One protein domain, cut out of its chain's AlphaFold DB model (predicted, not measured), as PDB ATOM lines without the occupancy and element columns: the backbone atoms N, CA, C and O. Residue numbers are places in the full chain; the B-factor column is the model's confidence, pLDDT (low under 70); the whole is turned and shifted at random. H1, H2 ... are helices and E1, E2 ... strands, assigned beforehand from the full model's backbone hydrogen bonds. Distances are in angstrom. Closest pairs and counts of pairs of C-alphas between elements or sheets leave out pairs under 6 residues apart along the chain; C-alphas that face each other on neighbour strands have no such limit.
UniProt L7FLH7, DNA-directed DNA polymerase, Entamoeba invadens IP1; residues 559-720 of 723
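What this domain is: This is residues 559 to 720 of the 723 residues of the protein "DNA-directed DNA polymerase" of Entamoeba invadens IP1 (UniProt L7FLH7). A small, twisted sheet of three strands bends round the helix H4, with E1 and E5 both folding sharply along their length so that H4 sits in the hollow. H1 lies across the sheet, the hairpin of E2 and E3 stands near E4, H2 and H5 pair away from the sheet, and residues 581 to 598, of which 597 to 598 belong to H2, stick out from the body. The printed part has 162 residues, with named elements in the order H1 H2 H3 E1 E2 E3 E4 H4 E5 H5. The sheet's order is E4 - E1 - E5, antiparallel; the class is mixed, helices and strands, with under half of the residues in named elements. The whole is compact, with a radius of gyration of the C-alphas of 17.6 A and spans of 55 by 44 by 31 A.

Where its parts are: E1, residues 644 to 654, is 24.4 A long and begins at C-alpha 644 (-36.376, -20.892, -51.234). E5, residues 696 to 706, is 24.1 A long; E4, residues 679 to 683, 13.5 A. H4, residues 684 to 694, is 15.1 A long. E2 is residues 664 to 667 and E3 residues 670 to 673. H1, residues 560 to 567, begins at (-52.299, -31.882, -47.791). H2 is residues 597 to 604, H3 residues 624 to 627, and H5, residues 713 to 718, ends at (-48.315, -3.629, -54.918).

How they stand to each other: E1 bends by 75 degrees at residue 651, and E5 bends by 82 degrees at residue 702. E1 and E5 are antiparallel at 167 degrees, with N 646 and O 704 within hydrogen-bond range at 2.9 A. E4 and E1 are antiparallel at 143 degrees, with N 680 and O 649 at 2.9 A. H4 on one face of the sheet makes two layers, helix over sheet; its closest C-alphas to E1 are Asn 684 and Phe 645, 5.6 A. E4, H4 and E5 form a split strand-helix-strand unit, two strands running the same way with E1 between them, and its crossover is right-handed. H1 is on the sheet at a height of 10.6 A, across the strands, at 67 degrees to E1 on the local plane; C-alphas 566 and 646 are their closest, 7.1 A. H3 only grazes the sheet. E2 and E3 form a hairpin, with N 665 and O 672 at 2.8 A; the closest C-alphas of E2 and E4, Lys 665 and Met 680, are 7.6 A apart. Residues 613 to 614 pair antiparallel with residues 704 to 705 of E5. H2 and H5 touch at His 603 and Val 715, C-alphas 5.2 A apart, at a steep tilt of 38 degrees, opposite ways. In H1, H2, H4 and H5 every O i to N i+4 pair is within hydrogen-bond range; H3 is too short for one.

The domain as a whole: The C-alphas farthest apart, Arg 586 and Asn 638, are 56.5 A apart. The printed part has no cut. The links H1 to H2, H2 to H3 and H3 to E1 are long. The mean pLDDT of the printed part is 90.0, and residues 621 to 622 are under 70.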
ATOM      1  N   SER A 559     -51.642 -28.335 -51.165       79.81
ATOM      2  CA  SER A 559     -52.632 -28.934 -50.263       79.81
ATOM      3  C   SER A 559     -52.019 -30.131 -49.521       79.81
ATOM      4  O   SER A 559     -50.849 -30.441 -49.739       79.81
ATOM      5  N   GLY A 560     -52.753 -30.723 -48.572       79.25
ATOM      6  CA  GLY A 560     -52.299 -31.882 -47.791       79.25
ATOM      7  C   GLY A 560     -50.966 -31.694 -47.048       79.25
ATOM      8  O   GLY A 560     -50.716 -30.639 -46.464       79.25
ATOM      9  N   LYS A 561     -50.105 -32.718 -47.068       83.69
ATOM     10  CA  LYS A 561     -48.842 -32.819 -46.317       83.69
ATOM     11  C   LYS A 561     -47.924 -31.632 -46.564       83.69
ATOM     12  O   LYS A 561     -47.402 -31.057 -45.617       83.69
ATOM     13  N   ILE A 562     -47.741 -31.245 -47.830       87.69
ATOM     14  CA  ILE A 562     -46.898 -30.106 -48.239       87.69
ATOM     15  C   ILE A 562     -47.370 -28.833 -47.535       87.69
ATOM     16  O   ILE A 562     -46.589 -28.057 -46.994       87.69
ATOM     17  N   ARG A 563     -48.688 -28.644 -47.538       87.12
ATOM     18  CA  ARG A 563     -49.385 -27.483 -47.001       87.12
ATOM     19  C   ARG A 563     -49.325 -27.423 -45.476       87.12
ATOM     20  O   ARG A 563     -49.053 -26.348 -44.947       87.12
ATOM     21  N   GLU A 564     -49.510 -28.543 -44.779       83.69
ATOM     22  CA  GLU A 564     -49.313 -28.600 -43.322       83.69
ATOM     23  C   GLU A 564     -47.833 -28.402 -42.965       83.69
ATOM     24  O   GLU A 564     -47.500 -27.713 -41.999       83.69
ATOM     25  N   TYR A 565     -46.924 -28.936 -43.790       88.56
ATOM     26  CA  TYR A 565     -45.490 -28.770 -43.599       88.56
ATOM     27  C   TYR A 565     -45.085 -27.294 -43.668       88.56
ATOM     28  O   TYR A 565     -44.543 -26.776 -42.689       88.56
ATOM     29  N   ILE A 566     -45.445 -26.598 -44.757       89.81
ATOM     30  CA  ILE A 566     -45.243 -25.150 -44.940       89.81
ATOM     31  C   ILE A 566     -45.891 -24.359 -43.796       89.81
ATOM     32  O   ILE A 566     -45.270 -23.464 -43.234       89.81
ATOM     33  N   GLN A 567     -47.114 -24.700 -43.379       85.69
ATOM     34  CA  GLN A 567     -47.774 -24.001 -42.270       85.69
ATOM     35  C   GLN A 567     -47.058 -24.136 -40.916       85.69
ATOM     36  O   GLN A 567     -47.359 -23.351 -40.007       85.69
ATOM     37  N   GLY A 568     -46.101 -25.060 -40.797       84.25
ATOM     38  CA  GLY A 568     -45.194 -25.182 -39.661       84.25
ATOM     39  C   GLY A 568     -44.274 -23.971 -39.462       84.25
ATOM     40  O   GLY A 568     -44.096 -23.580 -38.308       84.25
ATOM     41  N   THR A 569     -43.769 -23.333 -40.528       87.75
ATOM     42  CA  THR A 569     -42.916 -22.121 -40.420       87.75
ATOM     43  C   THR A 569     -43.700 -20.848 -40.132       87.75
ATOM     44  O   THR A 569     -43.119 -19.831 -39.771       87.75
ATOM     45  N   VAL A 570     -45.026 -20.865 -40.299       86.19
ATOM     46  CA  VAL A 570     -45.852 -19.659 -40.178       86.19
ATOM     47  C   VAL A 570     -46.062 -19.313 -38.703       86.19
ATOM     48  O   VAL A 570     -47.041 -19.736 -38.079       86.19
ATOM     49  N   TYR A 571     -45.120 -18.541 -38.163       83.06
ATOM     50  CA  TYR A 571     -45.219 -17.831 -36.891       83.06
ATOM     51  C   TYR A 571     -45.970 -16.495 -37.067       83.06
ATOM     52  O   TYR A 571     -46.094 -15.972 -38.173       83.06
ATOM     53  N   GLY A 572     -46.509 -15.957 -35.969       83.56
ATOM     54  CA  GLY A 572     -47.098 -14.613 -35.937       83.56
ATOM     55  C   GLY A 572     -46.050 -13.526 -35.671       83.56
ATOM     56  O   GLY A 572     -44.869 -13.824 -35.494       83.56
ATOM     57  N   GLY A 573     -46.488 -12.268 -35.576       85.62
ATOM     58  CA  GLY A 573     -45.619 -11.169 -35.144       85.62
ATOM     59  C   GLY A 573     -45.055 -11.405 -33.737       85.62
ATOM     60  O   GLY A 573     -45.778 -11.831 -32.835       85.62
ATOM     61  N   ARG A 574     -43.760 -11.130 -33.545       88.25
ATOM     62  CA  ARG A 574     -43.062 -11.309 -32.263       88.25
ATOM     63  C   ARG A 574     -43.440 -10.199 -31.276       88.25
ATOM     64  O   ARG A 574     -42.824  -9.138 -31.274       88.25
ATOM     65  N   CYS A 575     -44.427 -10.464 -30.425       88.75
ATOM     66  CA  CYS A 575     -44.791  -9.602 -29.302       88.75
ATOM     67  C   CYS A 575     -44.061 -10.068 -28.031       88.75
ATOM     68  O   CYS A 575     -44.393 -11.115 -27.479       88.75
ATOM     69  N   MET A 576     -43.046  -9.322 -27.586       89.94
ATOM     70  CA  MET A 576     -42.308  -9.619 -26.354       89.94
ATOM     71  C   MET A 576     -41.646  -8.366 -25.761       89.94
ATOM     72  O   MET A 576     -41.271  -7.443 -26.480       89.94
ATOM     73  N   THR A 577     -41.427  -8.377 -24.450       91.12
ATOM     74  CA  THR A 577     -40.588  -7.411 -23.724       91.12
ATOM     75  C   THR A 577     -39.169  -7.953 -23.525       91.12
ATOM     76  O   THR A 577     -38.932  -9.155 -23.650       91.12
ATOM     77  N   ARG A 578     -38.210  -7.090 -23.152       91.81
ATOM     78  CA  ARG A 578     -36.822  -7.498 -22.859       91.81
ATOM     79  C   ARG A 578     -36.804  -8.687 -21.881       91.81
ATOM     80  O   ARG A 578     -37.384  -8.601 -20.797       91.81
ATOM     81  N   VAL A 579     -36.151  -9.783 -22.279       91.31
ATOM     82  CA  VAL A 579     -36.054 -11.078 -21.563       91.31
ATOM     83  C   VAL A 579     -37.388 -11.636 -21.034       91.31
ATOM     84  O   VAL A 579     -37.413 -12.290 -19.995       91.31
ATOM     85  N   ASN A 580     -38.502 -11.381 -21.734       90.50
ATOM     86  CA  ASN A 580     -39.860 -11.834 -21.382       90.50
ATOM     87  C   ASN A 580     -40.352 -11.412 -19.976       90.50
ATOM     88  O   ASN A 580     -41.246 -12.043 -19.413       90.50
ATOM     89  N   LYS A 581     -39.787 -10.350 -19.383       91.62
ATOM     90  CA  LYS A 581     -40.202  -9.834 -18.063       91.62
ATOM     91  C   LYS A 581     -41.171  -8.658 -18.197       91.62
ATOM     92  O   LYS A 581     -41.100  -7.902 -19.163       91.62
ATOM     93  N   LYS A 582     -42.062  -8.464 -17.221       92.31
ATOM     94  CA  LYS A 582     -42.785  -7.187 -17.079       92.31
ATOM     95  C   LYS A 582     -41.794  -6.116 -16.609       92.31
ATOM     96  O   LYS A 582     -40.970  -6.398 -15.742       92.31
ATOM     97  N   TRP A 583     -41.889  -4.912 -17.167       89.44
ATOM     98  CA  TRP A 583     -41.045  -3.768 -16.811       89.44
ATOM     99  C   TRP A 583     -41.923  -2.604 -16.348       89.44
ATOM    100  O   TRP A 583     -42.998  -2.384 -16.901       89.44
ATOM    101  N   HIS A 584     -41.447  -1.867 -15.349       93.50
ATOM    102  CA  HIS A 584     -41.973  -0.565 -14.942       93.50
ATOM    103  C   HIS A 584     -40.835   0.422 -15.191       93.50
ATOM    104  O   HIS A 584     -39.805   0.351 -14.528       93.50
ATOM    105  N   VAL A 585     -41.007   1.279 -16.193       89.81
ATOM    106  CA  VAL A 585     -40.045   2.311 -16.599       89.81
ATOM    107  C   VAL A 585     -40.652   3.669 -16.254       89.81
ATOM    108  O   VAL A 585     -41.874   3.813 -16.301       89.81
ATOM    109  N   ARG A 586     -39.822   4.632 -15.846       94.06
ATOM    110  CA  ARG A 586     -40.249   6.011 -15.522       94.06
ATOM    111  C   ARG A 586     -39.569   7.069 -16.390       94.06
ATOM    112  O   ARG A 586     -39.946   8.233 -16.337       94.06
ATOM    113  N   ASP A 587     -38.574   6.645 -17.151       94.12
ATOM    114  CA  ASP A 587     -37.822   7.417 -18.127       94.12
ATOM    115  C   ASP A 587     -38.658   7.661 -19.394       94.12
ATOM    116  O   ASP A 587     -39.603   6.921 -19.685       94.12
ATOM    117  N   GLU A 588     -38.296   8.682 -20.172       93.50
ATOM    118  CA  GLU A 588     -38.918   8.937 -21.474       93.50
ATOM    119  C   GLU A 588     -38.590   7.813 -22.472       93.50
ATOM    120  O   GLU A 588     -37.476   7.284 -22.507       93.50
ATOM    121  N   LEU A 589     -39.570   7.441 -23.300       92.00
ATOM    122  CA  LEU A 589     -39.460   6.350 -24.269       92.00
ATOM    123  C   LEU A 589     -39.777   6.838 -25.683       92.00
ATOM    124  O   LEU A 589     -40.787   7.499 -25.912       92.00
ATOM    125  N   TYR A 590     -38.939   6.437 -26.639       92.81
ATOM    126  CA  TYR A 590     -39.197   6.602 -28.067       92.81
ATOM    127  C   TYR A 590     -39.866   5.342 -28.623       92.81
ATOM    128  O   TYR A 590     -39.310   4.246 -28.511       92.81
ATOM    129  N   ASP A 591     -41.039   5.506 -29.233       91.56
ATOM    130  CA  ASP A 591     -41.711   4.453 -29.995       91.56
ATOM    131  C   ASP A 591     -41.324   4.535 -31.484       91.56
ATOM    132  O   ASP A 591     -41.132   5.623 -32.031       91.56
ATOM    133  N   TYR A 592     -41.188   3.379 -32.133       92.56
ATOM    134  CA  TYR A 592     -40.678   3.238 -33.499       92.56
ATOM    135  C   TYR A 592     -41.480   2.178 -34.269       92.56
ATOM    136  O   TYR A 592     -41.085   1.012 -34.334       92.56
ATOM    137  N   ASP A 593     -42.590   2.587 -34.890       91.88
ATOM    138  CA  ASP A 593     -43.362   1.711 -35.782       91.88
ATOM    139  C   ASP A 593     -42.762   1.624 -37.199       91.88
ATOM    140  O   ASP A 593     -42.169   2.569 -37.728       91.88
ATOM    141  N   ALA A 594     -42.937   0.467 -37.839       88.44
ATOM    142  CA  ALA A 594     -42.409   0.174 -39.164       88.44
ATOM    143  C   ALA A 594     -43.485   0.361 -40.245       88.44
ATOM    144  O   ALA A 594     -44.316  -0.523 -40.474       88.44
ATOM    145  N   CYS A 595     -43.413   1.488 -40.965       87.56
ATOM    146  CA  CYS A 595     -44.366   1.889 -42.004       87.56
ATOM    147  C   CYS A 595     -44.750   0.731 -42.949       87.56
ATOM    148  O   CYS A 595     -43.968   0.300 -43.804       87.56
ATOM    149  N   SER A 596     -45.985   0.239 -42.799       86.56
ATOM    150  CA  SER A 596     -46.538  -0.888 -43.559       86.56
ATOM    151  C   SER A 596     -45.631  -2.133 -43.573       86.56
ATOM    152  O   SER A 596     -45.361  -2.687 -44.638       86.56
ATOM    153  N   LEU A 597     -45.176  -2.599 -42.402       89.56
ATOM    154  CA  LEU A 597     -44.236  -3.721 -42.242       89.56
ATOM    155  C   LEU A 597     -44.505  -4.929 -43.161       89.56
ATOM    156  O   LEU A 597     -43.589  -5.383 -43.843       89.56
ATOM    157  N   TYR A 598     -45.741  -5.443 -43.228       88.50
ATOM    158  CA  TYR A 598     -46.062  -6.594 -44.086       88.50
ATOM    159  C   TYR A 598     -45.989  -6.270 -45.592       88.50
ATOM    160  O   TYR A 598     -45.284  -6.991 -46.298       88.50
ATOM    161  N   PRO A 599     -46.627  -5.207 -46.128       85.88
ATOM    162  CA  PRO A 599     -46.383  -4.777 -47.507       85.88
ATOM    163  C   PRO A 599     -44.912  -4.492 -47.841       85.88
ATOM    164  O   PRO A 599     -44.464  -4.864 -48.923       85.88
ATOM    165  N   SER A 600     -44.148  -3.904 -46.919       85.69
ATOM    166  CA  SER A 600     -42.706  -3.658 -47.065       85.69
ATOM    167  C   SER A 600     -41.902  -4.967 -47.086       85.69
ATOM    168  O   SER A 600     -40.991  -5.124 -47.901       85.69
ATOM    169  N   ALA A 601     -42.293  -5.966 -46.288       86.62
ATOM    170  CA  ALA A 601     -41.750  -7.317 -46.375       86.62
ATOM    171  C   ALA A 601     -42.092  -7.978 -47.721       86.62
ATOM    172  O   ALA A 601     -41.196  -8.501 -48.367       86.62
ATOM    173  N   ILE A 602     -43.332  -7.887 -48.214       83.12
ATOM    174  CA  ILE A 602     -43.707  -8.400 -49.549       83.12
ATOM    175  C   ILE A 602     -43.020  -7.598 -50.673       83.12
ATOM    176  O   ILE A 602     -42.827  -8.108 -51.774       83.12
ATOM    177  N   HIS A 603     -42.613  -6.349 -50.428       80.50
ATOM    178  CA  HIS A 603     -41.814  -5.592 -51.388       80.50
ATOM    179  C   HIS A 603     -40.393  -6.164 -51.536       80.50
ATOM    180  O   HIS A 603     -39.872  -6.233 -52.650       80.50
ATOM    181  N   ARG A 604     -39.798  -6.594 -50.415       83.81
ATOM    182  CA  ARG A 604     -38.474  -7.230 -50.326       83.81
ATOM    183  C   ARG A 604     -38.488  -8.689 -50.801       83.81
ATOM    184  O   ARG A 604     -37.606  -9.105 -51.546       83.81
ATOM    185  N   LEU A 605     -39.490  -9.454 -50.371       79.25
ATOM    186  CA  LEU A 605     -39.587 -10.901 -50.550       79.25
ATOM    187  C   LEU A 605     -40.323 -11.262 -51.847       79.25
ATOM    188  O   LEU A 605     -41.480 -10.902 -52.064       79.25
ATOM    189  N   LYS A 606     -39.638 -12.008 -52.714       82.38
ATOM    190  CA  LYS A 606     -40.164 -12.479 -54.002       82.38
ATOM    191  C   LYS A 606     -40.878 -13.821 -53.839       82.38
ATOM    192  O   LYS A 606     -40.667 -14.535 -52.866       82.38
ATOM    193  N   LEU A 607     -41.716 -14.174 -54.814       87.94
ATOM    194  CA  LEU A 607     -42.390 -15.473 -54.836       87.94
ATOM    195  C   LEU A 607     -41.532 -16.502 -55.582       87.94
ATOM    196  O   LEU A 607     -41.331 -16.348 -56.786       87.94
ATOM    197  N   ALA A 608     -41.074 -17.549 -54.898       90.62
ATOM    198  CA  ALA A 608     -40.457 -18.709 -55.543       90.62
ATOM    199  C   ALA A 608     -41.501 -19.504 -56.359       90.62
ATOM    200  O   ALA A 608     -42.648 -19.659 -55.928       90.62
ATOM    201  N   THR A 609     -41.117 -20.015 -57.531       92.88
ATOM    202  CA  THR A 609     -41.960 -20.895 -58.369       92.88
ATOM    203  C   THR A 609     -41.495 -22.355 -58.331       92.88
ATOM    204  O   THR A 609     -40.473 -22.681 -57.730       92.88
ATOM    205  N   GLY A 610     -42.229 -23.243 -59.006       91.50
ATOM    206  CA  GLY A 610     -41.896 -24.665 -59.114       91.50
ATOM    207  C   GLY A 610     -42.702 -25.563 -58.179       91.50
ATOM    208  O   GLY A 610     -43.398 -25.102 -57.275       91.50
ATOM    209  N   LYS A 611     -42.607 -26.879 -58.404       94.19
ATOM    210  CA  LYS A 611     -43.006 -27.868 -57.392       94.19
ATOM    211  C   LYS A 611     -41.959 -27.875 -56.256       94.19
ATOM    212  O   LYS A 611     -40.780 -27.684 -56.557       94.19
ATOM    213  N   PRO A 612     -42.345 -28.130 -54.992       95.12
ATOM    214  CA  PRO A 612     -41.386 -28.449 -53.937       95.12
ATOM    215  C   PRO A 612     -40.613 -29.722 -54.292       95.12
ATOM    216  O   PRO A 612     -41.191 -30.693 -54.770       95.12
ATOM    217  N   ILE A 613     -39.314 -29.731 -54.026       95.00
ATOM    218  CA  ILE A 613     -38.432 -30.885 -54.207       95.00
ATOM    219  C   ILE A 613     -37.954 -31.319 -52.824       95.00
ATOM    220  O   ILE A 613     -37.554 -30.478 -52.021       95.00
ATOM    221  N   LEU A 614     -38.000 -32.620 -52.528       94.06
ATOM    222  CA  LEU A 614     -37.408 -33.166 -51.305       94.06
ATOM    223  C   LEU A 614     -35.901 -32.907 -51.296       94.06
ATOM    224  O   LEU A 614     -35.222 -33.220 -52.272       94.06
ATOM    225  N   ILE A 615     -35.381 -32.347 -50.204       92.88
ATOM    226  CA  ILE A 615     -33.945 -32.072 -50.079       92.88
ATOM    227  C   ILE A 615     -33.192 -33.417 -49.964       92.88
ATOM    228  O   ILE A 615     -33.484 -34.182 -49.039       92.88
ATOM    229  N   PRO A 616     -32.244 -33.729 -50.874       89.56
ATOM    230  CA  PRO A 616     -31.421 -34.939 -50.797       89.56
ATOM    231  C   PRO A 616     -30.602 -34.999 -49.503       89.56
ATOM    232  O   PRO A 616     -30.205 -33.963 -48.974       89.56
ATOM    233  N   LYS A 617     -30.326 -36.203 -48.980       84.88
ATOM    234  CA  LYS A 617     -29.657 -36.373 -47.670       84.88
ATOM    235  C   LYS A 617     -28.255 -35.758 -47.618       84.88
ATOM    236  O   LYS A 617     -27.860 -35.217 -46.594       84.88
ATOM    237  N   ASP A 618     -27.540 -35.816 -48.731       82.00
ATOM    238  CA  ASP A 618     -26.255 -35.168 -48.998       82.00
ATOM    239  C   ASP A 618     -26.323 -33.627 -48.949       82.00
ATOM    240  O   ASP A 618     -25.357 -32.982 -48.541       82.00
ATOM    241  N   LEU A 619     -27.481 -33.045 -49.277       82.94
ATOM    242  CA  LEU A 619     -27.746 -31.603 -49.251       82.94
ATOM    243  C   LEU A 619     -28.362 -31.119 -47.921       82.94
ATOM    244  O   LEU A 619     -28.479 -29.916 -47.719       82.94
ATOM    245  N   LEU A 620     -28.734 -32.014 -46.993       77.88
ATOM    246  CA  LEU A 620     -29.247 -31.614 -45.669       77.88
ATOM    247  C   LEU A 620     -28.164 -30.962 -44.791       77.88
ATOM    248  O   LEU A 620     -28.490 -30.205 -43.887       77.88
ATOM    249  N   ASN A 621     -26.878 -31.217 -45.034       68.00
ATOM    250  CA  ASN A 621     -25.809 -30.559 -44.280       68.00
ATOM    251  C   ASN A 621     -25.704 -29.054 -44.626       68.00
ATOM    252  O   ASN A 621     -26.445 -28.519 -45.450       68.00
ATOM    253  N   SER A 622     -24.766 -28.337 -43.999       62.47
ATOM    254  CA  SER A 622     -24.606 -26.871 -44.106       62.47
ATOM    255  C   SER A 622     -24.347 -26.315 -45.523       62.47
ATOM    256  O   SER A 622     -24.261 -25.101 -45.702       62.47
ATOM    257  N   THR A 623     -24.275 -27.168 -46.547       78.81
ATOM    258  CA  THR A 623     -24.125 -26.813 -47.961       78.81
ATOM    259  C   THR A 623     -25.369 -26.176 -48.584       78.81
ATOM    260  O   THR A 623     -25.212 -25.378 -49.507       78.81
ATOM    261  N   ILE A 624     -26.591 -26.432 -48.094       90.00
ATOM    262  CA  ILE A 624     -27.814 -25.865 -48.706       90.00
ATOM    263  C   ILE A 624     -27.824 -24.324 -48.732       90.00
ATOM    264  O   ILE A 624     -28.272 -23.718 -49.707       90.00
ATOM    265  N   LEU A 625     -27.245 -23.679 -47.714       90.00
ATOM    266  CA  LEU A 625     -27.093 -22.218 -47.631       90.00
ATOM    267  C   LEU A 625     -26.073 -21.652 -48.636       90.00
ATOM    268  O   LEU A 625     -26.133 -20.471 -48.975       90.00
ATOM    269  N   ASN A 626     -25.168 -22.472 -49.178       90.62
ATOM    270  CA  ASN A 626     -24.286 -22.040 -50.265       90.62
ATOM    271  C   ASN A 626     -25.056 -21.918 -51.589       90.62
ATOM    272  O   ASN A 626     -24.724 -21.069 -52.416       90.62
ATOM    273  N   HIS A 627     -26.107 -22.729 -51.755       93.06
ATOM    274  CA  HIS A 627     -26.906 -22.838 -52.976       93.06
ATOM    275  C   HIS A 627     -28.178 -21.975 -52.989       93.06
ATOM    276  O   HIS A 627     -28.861 -21.914 -54.015       93.06
ATOM    277  N   ILE A 628     -28.482 -21.269 -51.891       93.94
ATOM    278  CA  ILE A 628     -29.573 -20.284 -51.845       93.94
ATOM    279  C   ILE A 628     -29.296 -19.124 -52.814       93.94
ATOM    280  O   ILE A 628     -28.178 -18.607 -52.913       93.94
ATOM    281  N   MET A 629     -30.324 -18.704 -53.541       93.75
ATOM    282  CA  MET A 629     -30.308 -17.507 -54.372       93.75
ATOM    283  C   MET A 629     -30.175 -16.260 -53.498       93.75
ATOM    284  O   MET A 629     -30.797 -16.159 -52.442       93.75
ATOM    285  N   LEU A 630     -29.392 -15.278 -53.949       90.44
ATOM    286  CA  LEU A 630     -29.299 -13.995 -53.245       90.44
ATOM    287  C   LEU A 630     -30.671 -13.302 -53.251       90.44
ATOM    288  O   LEU A 630     -31.397 -13.383 -54.241       90.44
ATOM    289  N   GLU A 631     -31.001 -12.545 -52.200       85.06
ATOM    290  CA  GLU A 631     -32.302 -11.861 -52.058       85.06
ATOM    291  C   GLU A 631     -32.701 -11.066 -53.320       85.06
ATOM    292  O   GLU A 631     -33.853 -11.091 -53.768       85.06
ATOM    293  N   GLN A 632     -31.727 -10.412 -53.968       86.69
ATOM    294  CA  GLN A 632     -31.955  -9.626 -55.183       86.69
ATOM    295  C   GLN A 632     -31.807 -10.395 -56.514       86.69
ATOM    296  O   GLN A 632     -32.220  -9.874 -57.550       86.69
ATOM    297  N   GLN A 633     -31.411 -11.670 -56.491       91.12
ATOM    298  CA  GLN A 633     -31.400 -12.576 -57.650       91.12
ATOM    299  C   GLN A 633     -32.832 -12.898 -58.142       91.12
ATOM    300  O   GLN A 633     -33.804 -12.803 -57.384       91.12
ATOM    301  N   LEU A 634     -32.981 -13.242 -59.427       91.06
ATOM    302  CA  LEU A 634     -34.273 -13.543 -60.078       91.06
ATOM    303  C   LEU A 634     -34.287 -14.929 -60.726       91.06
ATOM    304  O   LEU A 634     -35.214 -15.703 -60.499       91.06
ATOM    305  N   GLU A 635     -33.228 -15.247 -61.468       93.38
ATOM    306  CA  GLU A 635     -33.038 -16.520 -62.164       93.38
ATOM    307  C   GLU A 635     -31.971 -17.367 -61.436       93.38
ATOM    308  O   GLU A 635     -31.017 -16.792 -60.893       93.38
ATOM    309  N   PRO A 636     -32.101 -18.704 -61.394       93.31
ATOM    310  CA  PRO A 636     -31.106 -19.588 -60.788       93.31
ATOM    311  C   PRO A 636     -29.780 -19.594 -61.570       93.31
ATOM    312  O   PRO A 636     -29.759 -19.406 -62.786       93.31
ATOM    313  N   THR A 637     -28.671 -19.857 -60.877       94.94
ATOM    314  CA  THR A 637     -27.347 -20.129 -61.468       94.94
ATOM    315  C   THR A 637     -26.827 -21.493 -61.012       94.94
ATOM    316  O   THR A 637     -27.316 -22.037 -60.026       94.94
ATOM    317  N   ASN A 638     -25.810 -22.037 -61.691       91.50
ATOM    318  CA  ASN A 638     -25.218 -23.343 -61.356       91.50
ATOM    319  C   ASN A 638     -24.777 -23.449 -59.883       91.50
ATOM    320  O   ASN A 638     -24.912 -24.506 -59.273       91.50
ATOM    321  N   GLU A 639     -24.272 -22.355 -59.304       91.81
ATOM    322  CA  GLU A 639     -23.904 -22.288 -57.887       91.81
ATOM    323  C   GLU A 639     -25.102 -21.976 -56.983       91.81
ATOM    324  O   GLU A 639     -25.221 -22.577 -55.919       91.81
ATOM    325  N   ARG A 640     -25.986 -21.051 -57.386       93.62
ATOM    326  CA  ARG A 640     -27.116 -20.554 -56.585       93.62
ATOM    327  C   ARG A 640     -28.437 -20.775 -57.313       93.62
ATOM    328  O   ARG A 640     -28.952 -19.870 -57.976       93.62
ATOM    329  N   TYR A 641     -28.965 -21.989 -57.189       94.25
ATOM    330  CA  TYR A 641     -30.171 -22.453 -57.880       94.25
ATOM    331  C   TYR A 641     -31.412 -22.588 -56.985       94.25
ATOM    332  O   TYR A 641     -32.504 -22.789 -57.511       94.25
ATOM    333  N   ILE A 642     -31.282 -22.489 -55.658       95.06
ATOM    334  CA  ILE A 642     -32.406 -22.659 -54.725       95.06
ATOM    335  C   ILE A 642     -33.066 -21.298 -54.470       95.06
ATOM    336  O   ILE A 642     -32.464 -20.431 -53.845       95.06
ATOM    337  N   SER A 643     -34.306 -21.091 -54.913       94.75
ATOM    338  CA  SER A 643     -35.046 -19.837 -54.689       94.75
ATOM    339  C   SER A 643     -35.589 -19.697 -53.267       94.75
ATOM    340  O   SER A 643     -35.660 -18.582 -52.755       94.75
ATOM    341  N   ALA A 644     -35.951 -20.815 -52.631       94.56
ATOM    342  CA  ALA A 644     -36.376 -20.892 -51.234       94.56
ATOM    343  C   ALA A 644     -36.222 -22.326 -50.699       94.56
ATOM    344  O   ALA A 644     -36.242 -23.285 -51.473       94.56
ATOM    345  N   PHE A 645     -36.154 -22.497 -49.378       95.06
ATOM    346  CA  PHE A 645     -36.334 -23.804 -48.735       95.06
ATOM    347  C   PHE A 645     -37.060 -23.690 -47.393       95.06
ATOM    348  O   PHE A 645     -37.097 -22.625 -46.777       95.06
ATOM    349  N   ILE A 646     -37.627 -24.811 -46.940       95.44
ATOM    350  CA  ILE A 646     -38.211 -24.992 -45.607       95.44
ATOM    351  C   ILE A 646     -37.714 -26.319 -45.034       95.44
ATOM    352  O   ILE A 646     -37.852 -27.356 -45.684       95.44
ATOM    353  N   VAL A 647     -37.178 -26.288 -43.813       94.50
ATOM    354  CA  VAL A 647     -36.515 -27.422 -43.149       94.50
ATOM    355  C   VAL A 647     -36.950 -27.587 -41.693       94.50
ATOM    356  O   VAL A 647     -37.195 -26.605 -40.991       94.50
ATOM    357  N   ASP A 648     -37.012 -28.836 -41.226       93.81
ATOM    358  CA  ASP A 648     -37.064 -29.180 -39.800       93.81
ATOM    359  C   ASP A 648     -35.625 -29.231 -39.259       93.81
ATOM    360  O   ASP A 648     -34.845 -30.099 -39.668       93.81
ATOM    361  N   ILE A 649     -35.283 -28.332 -38.331       94.00
ATOM    362  CA  ILE A 649     -33.989 -28.311 -37.636       94.00
ATOM    363  C   ILE A 649     -34.103 -28.782 -36.186       94.00
ATOM    364  O   ILE A 649     -35.095 -28.517 -35.507       94.00
ATOM    365  N   GLU A 650     -33.041 -29.421 -35.711       95.31
ATOM    366  CA  GLU A 650     -32.700 -29.594 -34.301       95.31
ATOM    367  C   GLU A 650     -31.609 -28.571 -33.966       95.31
ATOM    368  O   GLU A 650     -30.530 -28.613 -34.555       95.31
ATOM    369  N   ILE A 651     -31.871 -27.640 -33.047       96.19
ATOM    370  CA  ILE A 651     -30.827 -26.755 -32.508       96.19
ATOM    371  C   ILE A 651     -30.091 -27.521 -31.411       96.19
ATOM    372  O   ILE A 651     -30.703 -27.872 -30.402       96.19
ATOM    373  N   THR A 652     -28.794 -27.760 -31.596       96.69
ATOM    374  CA  THR A 652     -27.960 -28.541 -30.669       96.69
ATOM    375  C   THR A 652     -27.259 -27.667 -29.632       96.69
ATOM    376  O   THR A 652     -27.043 -28.112 -28.505       96.69
ATOM    377  N   LYS A 653     -26.918 -26.418 -29.986       97.62
ATOM    378  CA  LYS A 653     -26.262 -25.448 -29.097       97.62
ATOM    379  C   LYS A 653     -26.523 -24.009 -29.548       97.62
ATOM    380  O   LYS A 653     -26.743 -23.737 -30.725       97.62
ATOM    381  N   ILE A 654     -26.505 -23.075 -28.598       97.94
ATOM    382  CA  ILE A 654     -26.684 -21.631 -28.815       97.94
ATOM    383  C   ILE A 654     -25.434 -20.940 -28.274       97.94
ATOM    384  O   ILE A 654     -25.180 -21.005 -27.074       97.94
ATOM    385  N   ASN A 655     -24.647 -20.285 -29.132       97.88
ATOM    386  CA  ASN A 655     -23.427 -19.596 -28.687       97.88
ATOM    387  C   ASN A 655     -23.675 -18.149 -28.245       97.88
ATOM    388  O   ASN A 655     -22.822 -17.559 -27.585       97.88
ATOM    389  N   LYS A 656     -24.833 -17.569 -28.586       97.94
ATOM    390  CA  LYS A 656     -25.180 -16.195 -28.223       97.94
ATOM    391  C   LYS A 656     -26.630 -16.064 -27.768       97.94
ATOM    392  O   LYS A 656     -27.572 -16.116 -28.558       97.94
ATOM    393  N   GLU A 657     -26.794 -15.805 -26.477       96.19
ATOM    394  CA  GLU A 657     -28.068 -15.378 -25.909       96.19
ATOM    395  C   GLU A 657     -28.462 -13.972 -26.381       96.19
ATOM    396  O   GLU A 657     -27.624 -13.079 -26.541       96.19
ATOM    397  N   LEU A 658     -29.766 -13.753 -26.561       96.38
ATOM    398  CA  LEU A 658     -30.331 -12.438 -26.849       96.38
ATOM    399  C   LEU A 658     -31.325 -12.015 -25.770       96.38
ATOM    400  O   LEU A 658     -32.092 -12.815 -25.243       96.38
ATOM    401  N   HIS A 659     -31.388 -10.706 -25.527       95.81
ATOM    402  CA  HIS A 659     -32.467 -10.090 -24.748       95.81
ATOM    403  C   HIS A 659     -33.831 -10.146 -25.462       95.81
ATOM    404  O   HIS A 659     -34.867  -9.984 -24.819       95.81
ATOM    405  N   PHE A 660     -33.813 -10.359 -26.781       95.19
ATOM    406  CA  PHE A 660     -34.969 -10.533 -27.658       95.19
ATOM    407  C   PHE A 660     -34.715 -11.737 -28.586       95.19
ATOM    408  O   PHE A 660     -34.272 -11.533 -29.723       95.19
ATOM    409  N   PRO A 661     -34.912 -12.985 -28.115       95.06
ATOM    410  CA  PRO A 661     -34.584 -14.177 -28.891       95.06
ATOM    411  C   PRO A 661     -35.432 -14.328 -30.155       95.06
ATOM    412  O   PRO A 661     -36.528 -13.774 -30.280       95.06
ATOM    413  N   ILE A 662     -34.909 -15.097 -31.101       94.38
ATOM    414  CA  ILE A 662     -35.512 -15.404 -32.400       94.38
ATOM    415  C   ILE A 662     -36.083 -16.829 -32.371       94.38
ATOM    416  O   ILE A 662     -37.214 -17.031 -32.811       94.38
ATOM    417  N   ILE A 663     -35.375 -17.790 -31.757       95.12
ATOM    418  CA  ILE A 663     -35.875 -19.155 -31.511       95.12
ATOM    419  C   ILE A 663     -37.262 -19.081 -30.862       95.12
ATOM    420  O   ILE A 663     -37.440 -18.444 -29.822       95.12
ATOM    421  N   THR A 664     -38.250 -19.711 -31.503       91.56
ATOM    422  CA  THR A 664     -39.668 -19.593 -31.138       91.56
ATOM    423  C   THR A 664     -40.267 -20.967 -30.849       91.56
ATOM    424  O   THR A 664     -40.556 -21.751 -31.759       91.56
ATOM    425  N   LYS A 665     -40.492 -21.235 -29.562       87.94
ATOM    426  CA  LYS A 665     -41.067 -22.469 -29.021       87.94
ATOM    427  C   LYS A 665     -42.595 -22.361 -29.034       87.94
ATOM    428  O   LYS A 665     -43.160 -21.437 -28.448       87.94
ATOM    429  N   LYS A 666     -43.283 -23.289 -29.703       82.25
ATOM    430  CA  LYS A 666     -44.756 -23.355 -29.694       82.25
ATOM    431  C   LYS A 666     -45.218 -24.019 -28.394       82.25
ATOM    432  O   LYS A 666     -44.743 -25.098 -28.055       82.25
ATOM    433  N   THR A 667     -46.127 -23.381 -27.662       80.69
ATOM    434  CA  THR A 667     -46.664 -23.880 -26.384       80.69
ATOM    435  C   THR A 667     -48.194 -23.864 -26.396       80.69
ATOM    436  O   THR A 667     -48.805 -23.168 -27.206       80.69
ATOM    437  N   LYS A 668     -48.836 -24.552 -25.439       71.00
ATOM    438  CA  LYS A 668     -50.300 -24.477 -25.243       71.00
ATOM    439  C   LYS A 668     -50.821 -23.060 -24.937       71.00
ATOM    440  O   LYS A 668     -52.015 -22.833 -25.064       71.00
ATOM    441  N   LYS A 669     -49.950 -22.120 -24.541       73.19
ATOM    442  CA  LYS A 669     -50.285 -20.706 -24.283       73.19
ATOM    443  C   LYS A 669     -49.845 -19.764 -25.420       73.19
ATOM    444  O   LYS A 669     -49.820 -18.555 -25.231       73.19
ATOM    445  N   GLY A 670     -49.477 -20.309 -26.583       76.88
ATOM    446  CA  GLY A 670     -48.974 -19.555 -27.735       76.88
ATOM    447  C   GLY A 670     -47.462 -19.685 -27.950       76.88
ATOM    448  O   GLY A 670     -46.806 -20.581 -27.410       76.88
ATOM    449  N   ASN A 671     -46.912 -18.804 -28.785       86.06
ATOM    450  CA  ASN A 671     -45.488 -18.764 -29.121       86.06
ATOM    451  C   ASN A 671     -44.672 -18.110 -27.994       86.06
ATOM    452  O   ASN A 671     -45.061 -17.055 -27.499       86.06
ATOM    453  N   LEU A 672     -43.523 -18.692 -27.645       88.75
ATOM    454  CA  LEU A 672     -42.574 -18.135 -26.681       88.75
ATOM    455  C   LEU A 672     -41.178 -18.019 -27.311       88.75
ATOM    456  O   LEU A 672     -40.640 -19.004 -27.818       88.75
ATOM    457  N   ASN A 673     -40.582 -16.827 -27.257       93.31
ATOM    458  CA  ASN A 673     -39.226 -16.573 -27.747       93.31
ATOM    459  C   ASN A 673     -38.192 -16.856 -26.645       93.31
ATOM    460  O   ASN A 673     -38.268 -16.262 -25.570       93.31
ATOM    461  N   VAL A 674     -37.240 -17.760 -26.900       93.44
ATOM    462  CA  VAL A 674     -36.367 -18.370 -25.873       93.44
ATOM    463  C   VAL A 674     -34.892 -18.438 -26.286       93.44
ATOM    464  O   VAL A 674     -34.575 -18.485 -27.469       93.44
ATOM    465  N   ASN A 675     -33.981 -18.510 -25.311       95.69
ATOM    466  CA  ASN A 675     -32.581 -18.914 -25.522       95.69
ATOM    467  C   ASN A 675     -32.404 -20.419 -25.211       95.69
ATOM    468  O   ASN A 675     -31.471 -20.817 -24.525       95.69
ATOM    469  N   GLU A 676     -33.333 -21.261 -25.672       95.44
ATOM    470  CA  GLU A 676     -33.342 -22.707 -25.407       95.44
ATOM    471  C   GLU A 676     -33.133 -23.502 -26.696       95.44
ATOM    472  O   GLU A 676     -33.702 -23.168 -27.735       95.44
ATOM    473  N   CYS A 677     -32.361 -24.587 -26.619       96.25
ATOM    474  CA  CYS A 677     -32.233 -25.549 -27.712       96.25
ATOM    475  C   CYS A 677     -33.573 -26.275 -27.934       96.25
ATOM    476  O   CYS A 677     -34.226 -26.700 -26.976       96.25
ATOM    477  N   CYS A 678     -34.012 -26.396 -29.188       94.19
ATOM    478  CA  CYS A 678     -35.276 -27.041 -29.536       94.19
ATOM    479  C   CYS A 678     -35.322 -27.514 -30.994       94.19
ATOM    480  O   CYS A 678     -34.603 -26.996 -31.851       94.19
ATOM    481  N   ASN A 679     -36.269 -28.407 -31.284       92.69
ATOM    482  CA  ASN A 679     -36.662 -28.731 -32.652       92.69
ATOM    483  C   ASN A 679     -37.653 -27.683 -33.169       92.69
ATOM    484  O   ASN A 679     -38.636 -27.367 -32.494       92.69
ATOM    485  N   MET A 680     -37.420 -27.152 -34.369       92.12
ATOM    486  CA  MET A 680     -38.301 -26.165 -34.997       92.12
ATOM    487  C   MET A 680     -38.267 -26.250 -36.524       92.12
ATOM    488  O   MET A 680     -37.286 -26.698 -37.109       92.12
ATOM    489  N   ARG A 681     -39.341 -25.791 -37.180       92.88
ATOM    490  CA  ARG A 681     -39.388 -25.673 -38.642       92.88
ATOM    491  C   ARG A 681     -39.121 -24.237 -39.055       92.88
ATOM    492  O   ARG A 681     -39.816 -23.331 -38.595       92.88
ATOM    493  N   VAL A 682     -38.150 -24.047 -39.938       94.06
ATOM    494  CA  VAL A 682     -37.683 -22.735 -40.392       94.06
ATOM    495  C   VAL A 682     -37.702 -22.653 -41.914       94.06
ATOM    496  O   VAL A 682     -37.520 -23.659 -42.601       94.06
ATOM    497  N   ASP A 683     -37.948 -21.457 -42.441       94.19
ATOM    498  CA  ASP A 683     -37.561 -21.113 -43.809       94.19
ATOM    499  C   ASP A 683     -36.089 -20.663 -43.848       94.19
ATOM    500  O   ASP A 683     -35.420 -20.569 -42.812       94.19
ATOM    501  N   ASN A 684     -35.566 -20.401 -45.047       92.81
ATOM    502  CA  ASN A 684     -34.175 -19.988 -45.220       92.81
ATOM    503  C   ASN A 684     -33.829 -18.666 -44.507       92.81
ATOM    504  O   ASN A 684     -32.722 -18.542 -43.991       92.81
ATOM    505  N   ILE A 685     -34.765 -17.715 -44.404       92.31
ATOM    506  CA  ILE A 685     -34.526 -16.401 -43.780       92.31
ATOM    507  C   ILE A 685     -34.423 -16.560 -42.264       92.31
ATOM    508  O   ILE A 685     -33.500 -16.050 -41.634       92.31
ATOM    509  N   MET A 686     -35.352 -17.319 -41.678       93.94
ATOM    510  CA  MET A 686     -35.343 -17.637 -40.255       93.94
ATOM    511  C   MET A 686     -34.074 -18.410 -39.861       93.94
ATOM    512  O   MET A 686     -33.513 -18.156 -38.795       93.94
ATOM    513  N   LEU A 687     -33.580 -19.315 -40.717       94.75
ATOM    514  CA  LEU A 687     -32.316 -20.016 -40.479       94.75
ATOM    515  C   LEU A 687     -31.102 -19.070 -40.545       94.75
ATOM    516  O   LEU A 687     -30.262 -19.095 -39.645       94.75
ATOM    517  N   GLU A 688     -31.027 -18.208 -41.564       93.94
ATOM    518  CA  GLU A 688     -29.975 -17.189 -41.702       93.94
ATOM    519  C   GLU A 688     -29.922 -16.248 -40.484       93.94
ATOM    520  O   GLU A 688     -28.845 -16.019 -39.926       93.94
ATOM    521  N   ASP A 689     -31.073 -15.753 -40.017       95.19
ATOM    522  CA  ASP A 689     -31.165 -14.876 -38.844       95.19
ATOM    523  C   ASP A 689     -30.768 -15.591 -37.540       95.19
ATOM    524  O   ASP A 689     -30.069 -15.009 -36.702       95.19
ATOM    525  N   LEU A 690     -31.142 -16.863 -37.361       96.50
ATOM    526  CA  LEU A 690     -30.735 -17.661 -36.199       96.50
ATOM    527  C   LEU A 690     -29.211 -17.854 -36.136       96.50
ATOM    528  O   LEU A 690     -28.604 -17.637 -35.082       96.50
ATOM    529  N   ILE A 691     -28.584 -18.203 -37.263       95.75
ATOM    530  CA  ILE A 691     -27.123 -18.345 -37.383       95.75
ATOM    531  C   ILE A 691     -26.437 -17.002 -37.103       95.75
ATOM    532  O   ILE A 691     -25.509 -16.920 -36.300       95.75
ATOM    533  N   LYS A 692     -26.925 -15.922 -37.717       96.75
ATOM    534  CA  LYS A 692     -26.334 -14.581 -37.635       96.75
ATOM    535  C   LYS A 692     -26.436 -13.948 -36.246       96.75
ATOM    536  O   LYS A 692     -25.482 -13.312 -35.791       96.75
ATOM    537  N   PHE A 693     -27.585 -14.072 -35.581       97.44
ATOM    538  CA  PHE A 693     -27.877 -13.314 -34.361       97.44
ATOM    539  C   PHE A 693     -27.783 -14.129 -33.065       97.44
ATOM    540  O   PHE A 693     -27.370 -13.552 -32.058       97.44
ATOM    541  N   GLN A 694     -28.109 -15.430 -33.085       97.12
ATOM    542  CA  GLN A 694     -27.985 -16.339 -31.928       97.12
ATOM    543  C   GLN A 694     -26.826 -17.342 -32.041       97.12
ATOM    544  O   GLN A 694     -26.510 -18.011 -31.056       97.12
ATOM    545  N   GLN A 695     -26.155 -17.409 -33.198       97.56
ATOM    546  CA  GLN A 695     -24.972 -18.253 -33.414       97.56
ATOM    547  C   GLN A 695     -25.251 -19.715 -33.038       97.56
ATOM    548  O   GLN A 695     -24.551 -20.317 -32.221       97.56
ATOM    549  N   ILE A 696     -26.340 -20.250 -33.592       97.12
ATOM    550  CA  ILE A 696     -26.773 -21.624 -33.339       97.12
ATOM    551  C   ILE A 696     -25.869 -22.648 -34.036       97.12
ATOM    552  O   ILE A 696     -25.454 -22.461 -35.178       97.12
ATOM    553  N   GLU A 697     -25.632 -23.762 -33.355       96.19
ATOM    554  CA  GLU A 697     -25.258 -25.036 -33.968       96.19
ATOM    555  C   GLU A 697     -26.540 -25.863 -34.125       96.19
ATOM    556  O   GLU A 697     -27.421 -25.829 -33.259       96.19
ATOM    557  N   TYR A 698     -26.684 -26.550 -35.258       95.00
ATOM    558  CA  TYR A 698     -27.930 -27.218 -35.619       95.00
ATOM    559  C   TYR A 698     -27.716 -28.359 -36.614       95.00
ATOM    560  O   TYR A 698     -26.802 -28.320 -37.438       95.00
ATOM    561  N   ASN A 699     -28.628 -29.327 -36.578       94.06
ATOM    562  CA  ASN A 699     -28.790 -30.369 -37.586       94.06
ATOM    563  C   ASN A 699     -30.062 -30.078 -38.396       94.06
ATOM    564  O   ASN A 699     -31.117 -29.833 -37.810       94.06
ATOM    565  N   ILE A 700     -30.013 -30.140 -39.728       93.94
ATOM    566  CA  ILE A 700     -31.233 -30.240 -40.548       93.94
ATOM    567  C   ILE A 700     -31.597 -31.720 -40.664       93.94
ATOM    568  O   ILE A 700     -30.771 -32.551 -41.032       93.94
ATOM    569  N   THR A 701     -32.854 -32.047 -40.382       91.19
ATOM    570  CA  THR A 701     -33.341 -33.436 -40.375       91.19
ATOM    571  C   THR A 701     -34.032 -33.833 -41.681       91.19
ATOM    572  O   THR A 701     -33.948 -34.987 -42.100       91.19
ATOM    573  N   ARG A 702     -34.730 -32.884 -42.325       92.25
ATOM    574  CA  ARG A 702     -35.494 -33.039 -43.580       92.25
ATOM    575  C   ARG A 702     -36.043 -31.686 -44.045       92.25
ATOM    576  O   ARG A 702     -36.125 -30.753 -43.246       92.25
ATOM    577  N   GLY A 703     -36.508 -31.604 -45.291       94.00
ATOM    578  CA  GLY A 703     -37.272 -30.453 -45.777       94.00
ATOM    579  C   GLY A 703     -37.594 -30.478 -47.271       94.00
ATOM    580  O   GLY A 703     -37.319 -31.462 -47.963       94.00
ATOM    581  N   TYR A 704     -38.149 -29.365 -47.753       95.56
ATOM    582  CA  TYR A 704     -38.362 -29.087 -49.175       95.56
ATOM    583  C   TYR A 704     -37.544 -27.878 -49.628       95.56
ATOM    584  O   TYR A 704     -37.430 -26.890 -48.903       95.56
ATOM    585  N   MET A 705     -37.071 -27.918 -50.869       95.56
ATOM    586  CA  MET A 705     -36.483 -26.788 -51.584       95.56
ATOM    587  C   MET A 705     -37.270 -26.469 -52.859       95.56
ATOM    588  O   MET A 705     -37.935 -27.332 -53.431       95.56
ATOM    589  N   TRP A 706     -37.159 -25.230 -53.324       95.81
ATOM    590  CA  TRP A 706     -37.670 -24.760 -54.607       95.81
ATOM    591  C   TRP A 706     -36.497 -24.287 -55.460       95.81
ATOM    592  O   TRP A 706     -35.623 -23.583 -54.964       95.81
ATOM    593  N   ILE A 707     -36.488 -24.670 -56.737       94.38
ATOM    594  CA  ILE A 707     -35.440 -24.304 -57.712       94.38
ATOM    595  C   ILE A 707     -35.990 -23.477 -58.886       94.38
ATOM    596  O   ILE A 707     -35.366 -23.354 -59.938       94.38
ATOM    597  N   GLY A 708     -37.211 -22.956 -58.731       90.12
ATOM    598  CA  GLY A 708     -37.847 -22.074 -59.705       90.12
ATOM    599  C   GLY A 708     -37.375 -20.626 -59.593       90.12
ATOM    600  O   GLY A 708     -36.427 -20.305 -58.878       90.12
ATOM    601  N   LEU A 709     -38.068 -19.733 -60.294       92.06
ATOM    602  CA  LEU A 709     -37.688 -18.327 -60.418       92.06
ATOM    603  C   LEU A 709     -38.183 -17.503 -59.226       92.06
ATOM    604  O   LEU A 709     -39.259 -17.763 -58.689       92.06
ATOM    605  N   ASN A 710     -37.448 -16.449 -58.876       87.56
ATOM    606  CA  ASN A 710     -37.823 -15.492 -57.835       87.56
ATOM    607  C   ASN A 710     -38.648 -14.338 -58.431       87.56
ATOM    608  O   ASN A 710     -38.130 -13.337 -58.930       87.56
ATOM    609  N   GLN A 711     -39.974 -14.479 -58.395       87.62
ATOM    610  CA  GLN A 711     -40.905 -13.680 -59.189       87.62
ATOM    611  C   GLN A 711     -41.340 -12.363 -58.532       87.62
ATOM    612  O   GLN A 711     -41.928 -12.325 -57.450       87.62
ATOM    613  N   MET A 712     -41.140 -11.261 -59.265       87.38
ATOM    614  CA  MET A 712     -41.494  -9.897 -58.847       87.38
ATOM    615  C   MET A 712     -42.924  -9.460 -59.222       87.38
ATOM    616  O   MET A 712     -43.243  -8.281 -59.085       87.38
ATOM    617  N   TYR A 713     -43.801 -10.325 -59.749       86.00
ATOM    618  CA  TYR A 713     -45.109  -9.853 -60.248       86.00
ATOM    619  C   TYR A 713     -45.989  -9.271 -59.126       86.00
ATOM    620  O   TYR A 713     -46.606  -8.220 -59.310       86.00
ATOM    621  N   LEU A 714     -45.995  -9.897 -57.942       84.62
ATOM    622  CA  LEU A 714     -46.679  -9.379 -56.750       84.62
ATOM    623  C   LEU A 714     -46.119  -8.005 -56.343       84.62
ATOM    624  O   LEU A 714     -46.871  -7.039 -56.224       84.62
ATOM    625  N   VAL A 715     -44.790  -7.901 -56.259       83.81
ATOM    626  CA  VAL A 715     -44.029  -6.670 -55.982       83.81
ATOM    627  C   VAL A 715     -44.425  -5.533 -56.940       83.81
ATOM    628  O   VAL A 715     -44.765  -4.430 -56.511       83.81
ATOM    629  N   LYS A 716     -44.449  -5.818 -58.251       84.56
ATOM    630  CA  LYS A 716     -44.830  -4.877 -59.321       84.56
ATOM    631  C   LYS A 716     -46.317  -4.497 -59.293       84.56
ATOM    632  O   LYS A 716     -46.673  -3.456 -59.842       84.56
ATOM    633  N   ARG A 717     -47.190  -5.310 -58.682       82.94
ATOM    634  CA  ARG A 717     -48.619  -4.991 -58.520       82.94
ATOM    635  C   ARG A 717     -48.887  -4.146 -57.274       82.94
ATOM    636  O   ARG A 717     -49.692  -3.226 -57.372       82.94
ATOM    637  N   LEU A 718     -48.202  -4.412 -56.159       77.06
ATOM    638  CA  LEU A 718     -48.315  -3.629 -54.918       77.06
ATOM    639  C   LEU A 718     -47.777  -2.198 -55.074       77.06
ATOM    640  O   LEU A 718     -48.425  -1.259 -54.624       77.06
ATOM    641  N   ARG A 719     -46.679  -2.010 -55.825       75.62
ATOM    642  CA  ARG A 719     -46.131  -0.687 -56.210       75.62
ATOM    643  C   ARG A 719     -47.084   0.225 -57.017       75.62
ATOM    644  O   ARG A 719     -46.645   1.269 -57.469       75.62
ATOM    645  N   LYS A 720     -48.341  -0.170 -57.261       73.56
ATOM    646  CA  LYS A 720     -49.379   0.669 -57.897       73.56
ATOM    647  C   LYS A 720     -50.450   1.187 -56.923       73.56
ATOM    648  O   LYS A 720     -51.423   1.778 -57.378       73.56
TER     649      LYS A 720